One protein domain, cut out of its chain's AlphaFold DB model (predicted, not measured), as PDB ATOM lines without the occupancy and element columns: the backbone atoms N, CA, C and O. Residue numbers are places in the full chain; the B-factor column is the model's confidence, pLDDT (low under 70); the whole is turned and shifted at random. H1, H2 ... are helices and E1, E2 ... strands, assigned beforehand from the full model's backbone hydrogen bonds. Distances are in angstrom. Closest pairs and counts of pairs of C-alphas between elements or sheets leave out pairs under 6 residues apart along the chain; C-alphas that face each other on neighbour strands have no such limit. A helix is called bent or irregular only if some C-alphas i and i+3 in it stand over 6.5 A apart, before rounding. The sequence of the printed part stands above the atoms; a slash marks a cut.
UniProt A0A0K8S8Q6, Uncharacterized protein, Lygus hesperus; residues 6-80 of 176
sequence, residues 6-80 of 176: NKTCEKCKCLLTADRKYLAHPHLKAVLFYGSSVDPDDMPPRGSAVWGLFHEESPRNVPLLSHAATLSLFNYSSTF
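AT A GLANCE: This is residues 6 to 80 of the 176 residues of an uncharacterized protein of Lygus hesperus (UniProt A0A0K8S8Q6). What is the main picture? A small three-strand sheet, E3, E4 and E5, makes the middle, and the hairpin of E1 and E2 reaches out at one end of the long axis, its residues 8 to 13 sticking out free. The short helices H2 and H3 lie toward the other end, while residues 35 to 49 make a wide unnamed loop from E3 to E4. What is it made of? The printed part has 75 residues with three named helices and five named strands, in the order E1 E2 H1 E3 E4 H2 H3 E5; the sheet E3 E4 E5 is parallel, the class is mixed, and under half of the residues are in named elements. How large is it? It is only just compact, close to loose, with a radius of gyration of the C-alphas of 13.5 A, and spans 38 by 26 by 19 A.

HOW THE PARTS SIT: How is the larger sheet paired? E4, residues 50 to 55, is the inner strand, and E3, residues 30 to 34, is its parallel neighbour at 18 degrees, with N 31 and O 50 at 2.8 A. E5, residues 76 to 79, is its other parallel neighbour at 4 degrees, with N 78 and O 53 at 2.8 A. Where are the helices? H2, residues 63 to 66, and H3, residues 68 to 71, are close but not clearly touching, the closest C-alphas being those of Leu 65 and Leu 71, 6.0 A apart. E4, H2, H3 and E5 form a strand-helix-strand unit, two parallel neighbour strands with helices between, and its crossover is right-handed. H1, residues 20 to 24, is not on the sheet, nor are H2 and H3. And the other strands? E1, residues 6 to 9, and E2, residues 12 to 16, form an antiparallel hairpin at 148 degrees, with N 7 and O 14 at 2.8 A, and both are apart from E3, E4 and E5. How do the helix backbones look? H1 has 0 of 1 O i to N i+4 pairs within hydrogen-bond range and 1 of 2 O i to N i+3 pairs; H2 and H3 are too short for an O i to N i+4 pair.

IN THESE COORDINATES: Where do the elements begin and end? E1 begins at C-alpha 6 (-12.255, 61.952, 79.963) and E5 ends at C-alpha 79 (-34.581, 54.447, 87.946). How long are they? E4 measures 16.3 A from first to last C-alpha, E3 13.2 A, E2 12.6 A, E5 10.0 A and E1 9.9 A. H1 measures 8.4 A and is only just irregular, with C-alphas 21 and 24 at 6.7 A; H2 measures 5.3 A and H3 5.0 A.

THE WHOLE: How far does it reach? The two C-alphas farthest apart, those of Lys 11 and Arg 60, are 40.4 A apart. Is it unbroken and confident? The printed part has no cut, the link E3 to E4 is long with 15 residues, and no printed residue is under 70 in pLDDT.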
ATOM      1  N   ASN A   6     -13.124  62.545  78.960       92.25
ATOM      2  CA  ASN A   6     -12.255  61.952  79.963       92.25
ATOM      3  C   ASN A   6     -12.719  62.363  81.365       92.25
ATOM      4  O   ASN A   6     -12.858  63.552  81.669       92.25
ATOM      5  N   LYS A   7     -12.938  61.378  82.235       91.44
ATOM      6  CA  LYS A   7     -13.235  61.579  83.653       91.44
ATOM      7  C   LYS A   7     -12.112  60.982  84.492       91.44
ATOM      8  O   LYS A   7     -11.844  59.786  84.422       91.44
ATOM      9  N   THR A   8     -11.474  61.823  85.297       92.88
ATOM     10  CA  THR A   8     -10.498  61.383  86.297       92.88
ATOM     11  C   THR A   8     -11.220  61.124  87.616       92.88
ATOM     12  O   THR A   8     -11.953  61.986  88.102       92.88
ATOM     13  N   CYS A   9     -11.005  59.940  88.172       86.31
ATOM     14  CA  CYS A   9     -11.373  59.537  89.525       86.31
ATOM     15  C   CYS A   9     -10.087  59.363  90.349       86.31
ATOM     16  O   CYS A   9      -8.992  59.341  89.790       86.31
ATOM     17  N   GLU A  10     -10.200  59.177  91.665       89.00
ATOM     18  CA  GLU A  10      -9.034  59.080  92.565       89.00
ATOM     19  C   GLU A  10      -8.000  58.019  92.149       89.00
ATOM     20  O   GLU A  10      -6.807  58.206  92.361       89.00
ATOM     21  N   LYS A  11      -8.445  56.911  91.538       89.75
ATOM     22  CA  LYS A  11      -7.589  55.763  91.178       89.75
ATOM     23  C   LYS A  11      -7.529  55.451  89.681       89.75
ATOM     24  O   LYS A  11      -6.827  54.523  89.289       89.75
ATOM     25  N   CYS A  12      -8.276  56.159  88.836       90.38
ATOM     26  CA  CYS A  12      -8.355  55.830  87.413       90.38
ATOM     27  C   CYS A  12      -8.755  57.023  86.543       90.38
ATOM     28  O   CYS A  12      -9.326  58.008  87.007       90.38
ATOM     29  N   LYS A  13      -8.469  56.903  85.246       92.62
ATOM     30  CA  LYS A  13      -9.007  57.774  84.202       92.62
ATOM     31  C   LYS A  13      -9.891  56.926  83.302       92.62
ATOM     32  O   LYS A  13      -9.442  55.900  82.798       92.62
ATOM     33  N   CYS A  14     -11.132  57.350  83.122       92.12
ATOM     34  CA  CYS A  14     -12.109  56.669  82.285       92.12
ATOM     35  C   CYS A  14     -12.436  57.538  81.073       92.12
ATOM     36  O   CYS A  14     -12.696  58.734  81.223       92.12
ATOM     37  N   LEU A  15     -12.460  56.922  79.893       93.50
ATOM     38  CA  LEU A  15     -13.067  57.508  78.704       93.50
ATOM     39  C   LEU A  15     -14.558  57.161  78.705       93.50
ATOM     40  O   LEU A  15     -14.922  55.988  78.770       93.50
ATOM     41  N   LEU A  16     -15.407  58.181  78.645       93.81
ATOM     42  CA  LEU A  16     -16.841  58.048  78.414       93.81
ATOM     43  C   LEU A  16     -17.107  58.398  76.951       93.81
ATOM     44  O   LEU A  16     -16.769  59.498  76.517       93.81
ATOM     45  N   THR A  17     -17.683  57.467  76.198       93.12
ATOM     46  CA  THR A  17     -17.952  57.622  74.764       93.12
ATOM     47  C   THR A  17     -19.224  56.870  74.380       93.12
ATOM     48  O   THR A  17     -19.583  55.883  75.023       93.12
ATOM     49  N   ALA A  18     -19.904  57.360  73.343       91.94
ATOM     50  CA  ALA A  18     -21.005  56.668  72.674       91.94
ATOM     51  C   ALA A  18     -20.534  55.915  71.410       91.94
ATOM     52  O   ALA A  18     -21.345  55.296  70.725       91.94
ATOM     53  N   ASP A  19     -19.237  55.969  71.082       93.06
ATOM     54  CA  ASP A  19     -18.673  55.307  69.909       93.06
ATOM     55  C   ASP A  19     -18.583  53.787  70.126       93.06
ATOM     56  O   ASP A  19     -17.805  53.275  70.941       93.06
ATOM     57  N   ARG A  20     -19.383  53.050  69.349       91.12
ATOM     58  CA  ARG A  20     -19.522  51.593  69.447       91.12
ATOM     59  C   ARG A  20     -18.250  50.834  69.069       91.12
ATOM     60  O   ARG A  20     -18.137  49.664  69.436       91.12
ATOM     61  N   LYS A  21     -17.250  51.468  68.437       92.69
ATOM     62  CA  LYS A  21     -15.954  50.821  68.152       92.69
ATOM     63  C   LYS A  21     -15.243  50.338  69.422       92.69
ATOM     64  O   LYS A  21     -14.470  49.385  69.375       92.69
ATOM     65  N   TYR A  22     -15.526  50.958  70.572       92.62
ATOM     66  CA  TYR A  22     -14.930  50.586  71.855       92.62
ATOM     67  C   TYR A  22     -15.605  49.388  72.539       92.62
ATOM     68  O   TYR A  22     -15.111  48.936  73.572       92.62
ATOM     69  N   LEU A  23     -16.677  48.818  71.971       92.19
ATOM     70  CA  LEU A  23     -17.325  47.621  72.527       92.19
ATOM     71  C   LEU A  23     -16.390  46.399  72.557       92.19
ATOM     72  O   LEU A  23     -16.497  45.570  73.455       92.19
ATOM     73  N   ALA A  24     -15.444  46.312  71.619       91.38
ATOM     74  CA  ALA A  24     -14.430  45.254  71.571       91.38
ATOM     75  C   ALA A  24     -13.125  45.621  72.307       91.38
ATOM     76  O   ALA A  24     -12.146  44.875  72.257       91.38
ATOM     77  N   HIS A  25     -13.065  46.783  72.964       92.81
ATOM     78  CA  HIS A  25     -11.830  47.265  73.570       92.81
ATOM     79  C   HIS A  25     -11.479  46.452  74.834       92.81
ATOM     80  O   HIS A  25     -12.329  46.302  75.715       92.81
ATOM     81  N   PRO A  26     -10.223  45.993  75.011       92.06
ATOM     82  CA  PRO A  26      -9.836  45.120  76.131       92.06
ATOM     83  C   PRO A  26      -9.989  45.777  77.512       92.06
ATOM     84  O   PRO A  26     -10.074  45.097  78.534       92.06
ATOM     85  N   HIS A  27     -10.032  47.110  77.556       91.44
ATOM     86  CA  HIS A  27     -10.257  47.874  78.783       91.44
ATOM     87  C   HIS A  27     -11.705  48.343  78.975       91.44
ATOM     88  O   HIS A  27     -11.949  49.143  79.878       91.44
ATOM     89  N   LEU A  28     -12.665  47.871  78.170       93.69
ATOM     90  CA  LEU A  28     -14.080  48.154  78.406       93.69
ATOM     91  C   LEU A  28     -14.480  47.643  79.798       93.69
ATOM     92  O   LEU A  28     -14.325  46.464  80.113       93.69
ATOM     93  N   LYS A  29     -14.982  48.545  80.646       93.81
ATOM     94  CA  LYS A  29     -15.432  48.205  82.006       93.81
ATOM     95  C   LYS A  29     -16.943  48.180  82.148       93.81
ATOM     96  O   LYS A  29     -17.454  47.339  82.884       93.81
ATOM     97  N   ALA A  30     -17.646  49.072  81.458       94.88
ATOM     98  CA  ALA A  30     -19.089  49.169  81.559       94.88
ATOM     99  C   ALA A  30     -19.724  49.635  80.247       94.88
ATOM    100  O   ALA A  30     -19.114  50.398  79.500       94.88
ATOM    101  N   VAL A  31     -20.962  49.204  80.023       95.50
ATOM    102  CA  VAL A  31     -21.874  49.726  79.006       95.50
ATOM    103  C   VAL A  31     -23.072  50.324  79.734       95.50
ATOM    104  O   VAL A  31     -23.662  49.675  80.600       95.50
ATOM    105  N   LEU A  32     -23.398  51.572  79.414       94.81
ATOM    106  CA  LEU A  32     -24.522  52.286  80.009       94.81
ATOM    107  C   LEU A  32     -25.648  52.390  78.989       94.81
ATOM    108  O   LEU A  32     -25.433  52.837  77.866       94.81
ATOM    109  N   PHE A  33     -26.840  51.992  79.407       94.88
ATOM    110  CA  PHE A  33     -28.040  51.994  78.592       94.88
ATOM    111  C   PHE A  33     -28.976  53.084  79.085       94.88
ATOM    112  O   PHE A  33     -29.320  53.120  80.270       94.88
ATOM    113  N   TYR A  34     -29.411  53.946  78.168       93.81
ATOM    114  CA  TYR A  34     -30.572  54.781  78.421       93.81
ATOM    115  C   TYR A  34     -31.822  53.971  78.107       93.81
ATOM    116  O   TYR A  34     -31.990  53.532  76.974       93.81
ATOM    117  N   GLY A  35     -32.680  53.747  79.103       93.31
ATOM    118  CA  GLY A  35     -33.776  52.783  78.999       93.31
ATOM    119  C   GLY A  35     -34.726  53.033  77.826       93.31
ATOM    120  O   GLY A  35     -35.165  52.083  77.192       93.31
ATOM    121  N   SER A  36     -34.971  54.299  77.478       91.81
ATOM    122  CA  SER A  36     -35.828  54.689  76.345       91.81
ATOM    123  C   SER A  36     -35.187  54.469  74.974       91.81
ATOM    124  O   SER A  36     -35.854  54.600  73.955       91.81
ATOM    125  N   SER A  37     -33.898  54.141  74.943       91.62
ATOM    126  CA  SER A  37     -33.134  53.824  73.735       91.62
ATOM    127  C   SER A  37     -32.635  52.377  73.734       91.62
ATOM    128  O   SER A  37     -31.773  52.035  72.930       91.62
ATOM    129  N   VAL A  38     -33.130  51.535  74.648       90.38
ATOM    130  CA  VAL A  38     -32.830  50.103  74.637       90.38
ATOM    131  C   VAL A  38     -33.607  49.455  73.501       90.38
ATOM    132  O   VAL A  38     -34.837  49.437  73.519       90.38
ATOM    133  N   ASP A  39     -32.870  48.882  72.560       90.62
ATOM    134  CA  ASP A  39     -33.398  48.057  71.482       90.62
ATOM    135  C   ASP A  39     -32.900  46.612  71.683       90.62
ATOM    136  O   ASP A  39     -31.684  46.389  71.666       90.62
ATOM    137  N   PRO A  40     -33.798  45.633  71.916       87.75
ATOM    138  CA  PRO A  40     -33.430  44.227  72.071       87.75
ATOM    139  C   PRO A  40     -32.633  43.654  70.895       87.75
ATOM    140  O   PRO A  40     -31.800  42.773  71.120       87.75
ATOM    141  N   ASP A  41     -32.853  44.162  69.682       91.19
ATOM    142  CA  ASP A  41     -32.189  43.688  68.465       91.19
ATOM    143  C   ASP A  41     -30.809  44.341  68.256       91.19
ATOM    144  O   ASP A  41     -30.002  43.852  67.464       91.19
ATOM    145  N   ASP A  42     -30.491  45.400  69.012       92.44
ATOM    146  CA  ASP A  42     -29.229  46.152  68.933       92.44
ATOM    147  C   ASP A  42     -28.375  46.049  70.214       92.44
ATOM    148  O   ASP A  42     -27.537  46.904  70.531       92.44
ATOM    149  N   MET A  43     -28.563  44.978  70.987       91.00
ATOM    150  CA  MET A  43     -27.816  44.769  72.226       91.00
ATOM    151  C   MET A  43     -26.363  44.344  71.944       91.00
ATOM    152  O   MET A  43     -26.114  43.456  71.124       91.00
ATOM    153  N   PRO A  44     -25.362  44.913  72.647       91.62
ATOM    154  CA  PRO A  44     -23.992  44.431  72.541       91.62
ATOM    155  C   PRO A  44     -23.892  42.991  73.070       91.62
ATOM    156  O   PRO A  44     -24.657  42.602  73.960       91.62
ATOM    157  N   PRO A  45     -22.920  42.194  72.591       88.56
ATOM    158  CA  PRO A  45     -22.724  40.844  73.096       88.56
ATOM    159  C   PRO A  45     -22.456  40.874  74.603       88.56
ATOM    160  O   PRO A  45     -21.732  41.734  75.119       88.56
ATOM    161  N   ARG A  46     -23.036  39.914  75.326       87.94
ATOM    162  CA  ARG A  46     -22.804  39.800  76.762       87.94
ATOM    163  C   ARG A  46     -21.371  39.326  77.011       87.94
ATOM    164  O   ARG A  46     -21.024  38.193  76.702       87.94
ATOM    165  N   GLY A  47     -20.553  40.205  77.580       86.94
ATOM    166  CA  GLY A  47     -19.179  39.915  77.993       86.94
ATOM    167  C   GLY A  47     -18.978  40.077  79.500       86.94
ATOM    168  O   GLY A  47     -19.920  39.993  80.287       86.94
ATOM    169  N   SER A  48     -17.739  40.360  79.898       89.88
ATOM    170  CA  SER A  48     -17.369  40.655  81.291       89.88
ATOM    171  C   SER A  48     -17.651  42.102  81.717       89.88
ATOM    172  O   SER A  48     -17.483  42.437  82.890       89.88
ATOM    173  N   ALA A  49     -18.064  42.967  80.785       94.56
ATOM    174  CA  ALA A  49     -18.402  44.354  81.079       94.56
ATOM    175  C   ALA A  49     -19.675  44.451  81.936       94.56
ATOM    176  O   ALA A  49     -20.648  43.726  81.732       94.56
ATOM    177  N   VAL A  50     -19.679  45.403  82.867       96.19
ATOM    178  CA  VAL A  50     -20.848  45.740  83.685       96.19
ATOM    179  C   VAL A  50     -21.904  46.414  82.814       96.19
ATOM    180  O   VAL A  50     -21.588  47.339  82.071       96.19
ATOM    181  N   TRP A  51     -23.164  46.001  82.923       97.00
ATOM    182  CA  TRP A  51     -24.273  46.713  82.281       97.00
ATOM    183  C   TRP A  51     -25.006  47.577  83.300       97.00
ATOM    184  O   TRP A  51     -25.497  47.070  84.310       97.00
ATOM    185  N   GLY A  52     -25.054  48.882  83.042       97.00
ATOM    186  CA  GLY A  52     -25.789  49.850  83.850       97.00
ATOM    187  C   GLY A  52     -27.015  50.364  83.104       97.00
ATOM    188  O   GLY A  52     -26.894  50.784  81.957       97.00
ATOM    189  N   LEU A  53     -28.175  50.361  83.752       96.38
ATOM    190  CA  LEU A  53     -29.408  50.956  83.242       96.38
ATOM    191  C   LEU A  53     -29.652  52.313  83.900       96.38
ATOM    192  O   LEU A  53     -29.692  52.403  85.126       96.38
ATOM    193  N   PHE A  54     -29.883  53.343  83.094       94.62
ATOM    194  CA  PHE A  54     -30.420  54.629  83.531       94.62
ATOM    195  C   PHE A  54     -31.766  54.855  82.837       94.62
ATOM    196  O   PHE A  54     -31.840  54.809  81.609       94.62
ATOM    197  N   HIS A  55     -32.844  55.038  83.603       93.44
ATOM    198  CA  HIS A  55     -34.186  55.167  83.037       93.44
ATOM    199  C   HIS A  55     -35.138  55.965  83.930       93.44
ATOM    200  O   HIS A  55     -35.350  55.625  85.090       93.44
ATOM    201  N   GLU A  56     -35.759  56.989  83.360       90.44
ATOM    202  CA  GLU A  56     -36.620  57.941  84.072       90.44
ATOM    203  C   GLU A  56     -38.061  57.983  83.543       90.44
ATOM    204  O   GLU A  56     -38.894  58.703  84.087       90.44
ATOM    205  N   GLU A  57     -38.361  57.212  82.495       88.44
ATOM    206  CA  GLU A  57     -39.665  57.234  81.837       88.44
ATOM    207  C   GLU A  57     -40.684  56.310  82.503       88.44
ATOM    208  O   GLU A  57     -40.368  55.361  83.223       88.44
ATOM    209  N   SER A  58     -41.952  56.593  82.217       85.75
ATOM    210  CA  SER A  58     -43.069  55.764  82.653       85.75
ATOM    211  C   SER A  58     -43.000  54.352  82.046       85.75
ATOM    212  O   SER A  58     -42.710  54.217  80.852       85.75
ATOM    213  N   PRO A  59     -43.419  53.308  82.794       85.62
ATOM    214  CA  PRO A  59     -43.724  51.975  82.264       85.62
ATOM    215  C   PRO A  59     -44.563  51.966  80.984       85.62
ATOM    216  O   PRO A  59     -44.450  51.053  80.177       85.62
ATOM    217  N   ARG A  60     -45.409  52.985  80.786       85.62
ATOM    218  CA  ARG A  60     -46.204  53.151  79.566       85.62
ATOM    219  C   ARG A  60     -45.328  53.324  78.323       85.62
ATOM    220  O   ARG A  60     -45.654  52.772  77.279       85.62
ATOM    221  N   ASN A  61     -44.258  54.105  78.443       87.00
ATOM    222  CA  ASN A  61     -43.399  54.481  77.324       87.00
ATOM    223  C   ASN A  61     -42.375  53.382  77.028       87.00
ATOM    224  O   ASN A  61     -42.048  53.152  75.868       87.00
ATOM    225  N   VAL A  62     -41.920  52.658  78.061       90.00
ATOM    226  CA  VAL A  62     -41.012  51.510  77.903       90.00
ATOM    227  C   VAL A  62     -41.506  50.293  78.702       90.00
ATOM    228  O   VAL A  62     -40.940  49.945  79.744       90.00
ATOM    229  N   PRO A  63     -42.546  49.587  78.212       89.00
ATOM    230  CA  PRO A  63     -43.143  48.451  78.923       89.00
ATOM    231  C   PRO A  63     -42.158  47.315  79.197       89.00
ATOM    232  O   PRO A  63     -42.261  46.618  80.207       89.00
ATOM    233  N   LEU A  64     -41.162  47.142  78.325       89.88
ATOM    234  CA  LEU A  64     -40.153  46.098  78.456       89.88
ATOM    235  C   LEU A  64     -39.402  46.193  79.796       89.88
ATOM    236  O   LEU A  64     -39.207  45.182  80.465       89.88
ATOM    237  N   LEU A  65     -39.075  47.406  80.252       91.00
ATOM    238  CA  LEU A  65     -38.373  47.638  81.520       91.00
ATOM    239  C   LEU A  65     -39.259  47.459  82.762       91.00
ATOM    240  O   LEU A  65     -38.776  47.585  83.883       91.00
ATOM    241  N   SER A  66     -40.532  47.103  82.584       88.56
ATOM    242  CA  SER A  66     -41.430  46.714  83.680       88.56
ATOM    243  C   SER A  66     -41.343  45.224  84.025       88.56
ATOM    244  O   SER A  66     -41.973  44.774  84.979       88.56
ATOM    245  N   HIS A  67     -40.567  44.446  83.263       90.31
ATOM    246  CA  HIS A  67     -40.443  43.004  83.441       90.31
ATOM    247  C   HIS A  67     -39.127  42.645  84.132       90.31
ATOM    248  O   HIS A  67     -38.046  43.060  83.711       90.31
ATOM    249  N   ALA A  68     -39.213  41.800  85.164       90.88
ATOM    250  CA  ALA A  68     -38.046  41.339  85.915       90.88
ATOM    251  C   ALA A  68     -37.001  40.650  85.020       90.88
ATOM    252  O   ALA A  68     -35.807  40.841  85.228       90.88
ATOM    253  N   ALA A  69     -37.444  39.911  83.995       92.44
ATOM    254  CA  ALA A  69     -36.556  39.267  83.028       92.44
ATOM    255  C   ALA A  69     -35.652  40.288  82.314       92.44
ATOM    256  O   ALA A  69     -34.437  40.117  82.290       92.44
ATOM    257  N   THR A  70     -36.217  41.391  81.819       91.62
ATOM    258  CA  THR A  70     -35.438  42.456  81.175       91.62
ATOM    259  C   THR A  70     -34.551  43.186  82.177       91.62
ATOM    260  O   THR A  70     -33.370  43.395  81.915       91.62
ATOM    261  N   LEU A  71     -35.085  43.550  83.346       91.38
ATOM    262  CA  LEU A  71     -34.305  44.245  84.373       91.38
ATOM    263  C   LEU A  71     -33.106  43.411  84.853       91.38
ATOM    264  O   LEU A  71     -32.052  43.976  85.136       91.38
ATOM    265  N   SER A  72     -33.234  42.080  84.872       92.56
ATOM    266  CA  SER A  72     -32.167  41.157  85.281       92.56
ATOM    267  C   SER A  72     -30.950  41.138  84.348       92.56
ATOM    268  O   SER A  72     -29.889  40.651  84.738       92.56
ATOM    269  N   LEU A  73     -31.062  41.704  83.140       92.88
ATOM    270  CA  LEU A  73     -29.934  41.857  82.215       92.88
ATOM    271  C   LEU A  73     -28.901  42.874  82.725       92.88
ATOM    272  O   LEU A  73     -27.719  42.811  82.365       92.88
ATOM    273  N   PHE A  74     -29.333  43.822  83.557       95.44
ATOM    274  CA  PHE A  74     -28.502  44.913  84.044       95.44
ATOM    275  C   PHE A  74     -27.951  44.592  85.432       95.44
ATOM    276  O   PHE A  74     -28.665  44.156  86.329       95.44
ATOM    277  N   ASN A  75     -26.654  44.834  85.620       97.12
ATOM    278  CA  ASN A  75     -25.986  44.643  86.907       97.12
ATOM    279  C   ASN A  75     -26.337  45.753  87.897       97.12
ATOM    280  O   ASN A  75     -26.444  45.499  89.095       97.12
ATOM    281  N   TYR A  76     -26.480  46.977  87.389       97.25
ATOM    282  CA  TYR A  76     -26.865  48.137  88.176       97.25
ATOM    283  C   TYR A  76     -27.985  48.896  87.488       97.25
ATOM    284  O   TYR A  76     -28.014  49.015  86.263       97.25
ATOM    285  N   SER A  77     -28.882  49.450  88.290       95.69
ATOM    286  CA  SER A  77     -29.999  50.259  87.824       95.69
ATOM    287  C   SER A  77     -30.052  51.601  88.544       95.69
ATOM    288  O   SER A  77     -29.760  51.714  89.739       95.69
ATOM    289  N   SER A  78     -30.444  52.619  87.789       95.06
ATOM    290  CA  SER A  78     -30.796  53.940  88.272       95.06
ATOM    291  C   SER A  78     -32.117  54.352  87.631       95.06
ATOM    292  O   SER A  78     -32.165  54.753  86.467       95.06
ATOM    293  N   THR A  79     -33.205  54.152  88.376       92.25
ATOM    294  CA  THR A  79     -34.581  54.447  87.946       92.25
ATOM    295  C   THR A  79     -35.366  55.132  89.059       92.25
ATOM    296  O   THR A  79     -34.869  55.244  90.181       92.25
ATOM    297  N   PHE A  80     -36.610  55.540  88.788       89.75
ATOM    298  CA  PHE A  80     -37.528  56.075  89.806       89.75
ATOM    299  C   PHE A  80     -37.858  55.072  90.934       89.75
ATOM    300  O   PHE A  80     -38.387  55.453  91.979       89.75
TER     301      PHE A  80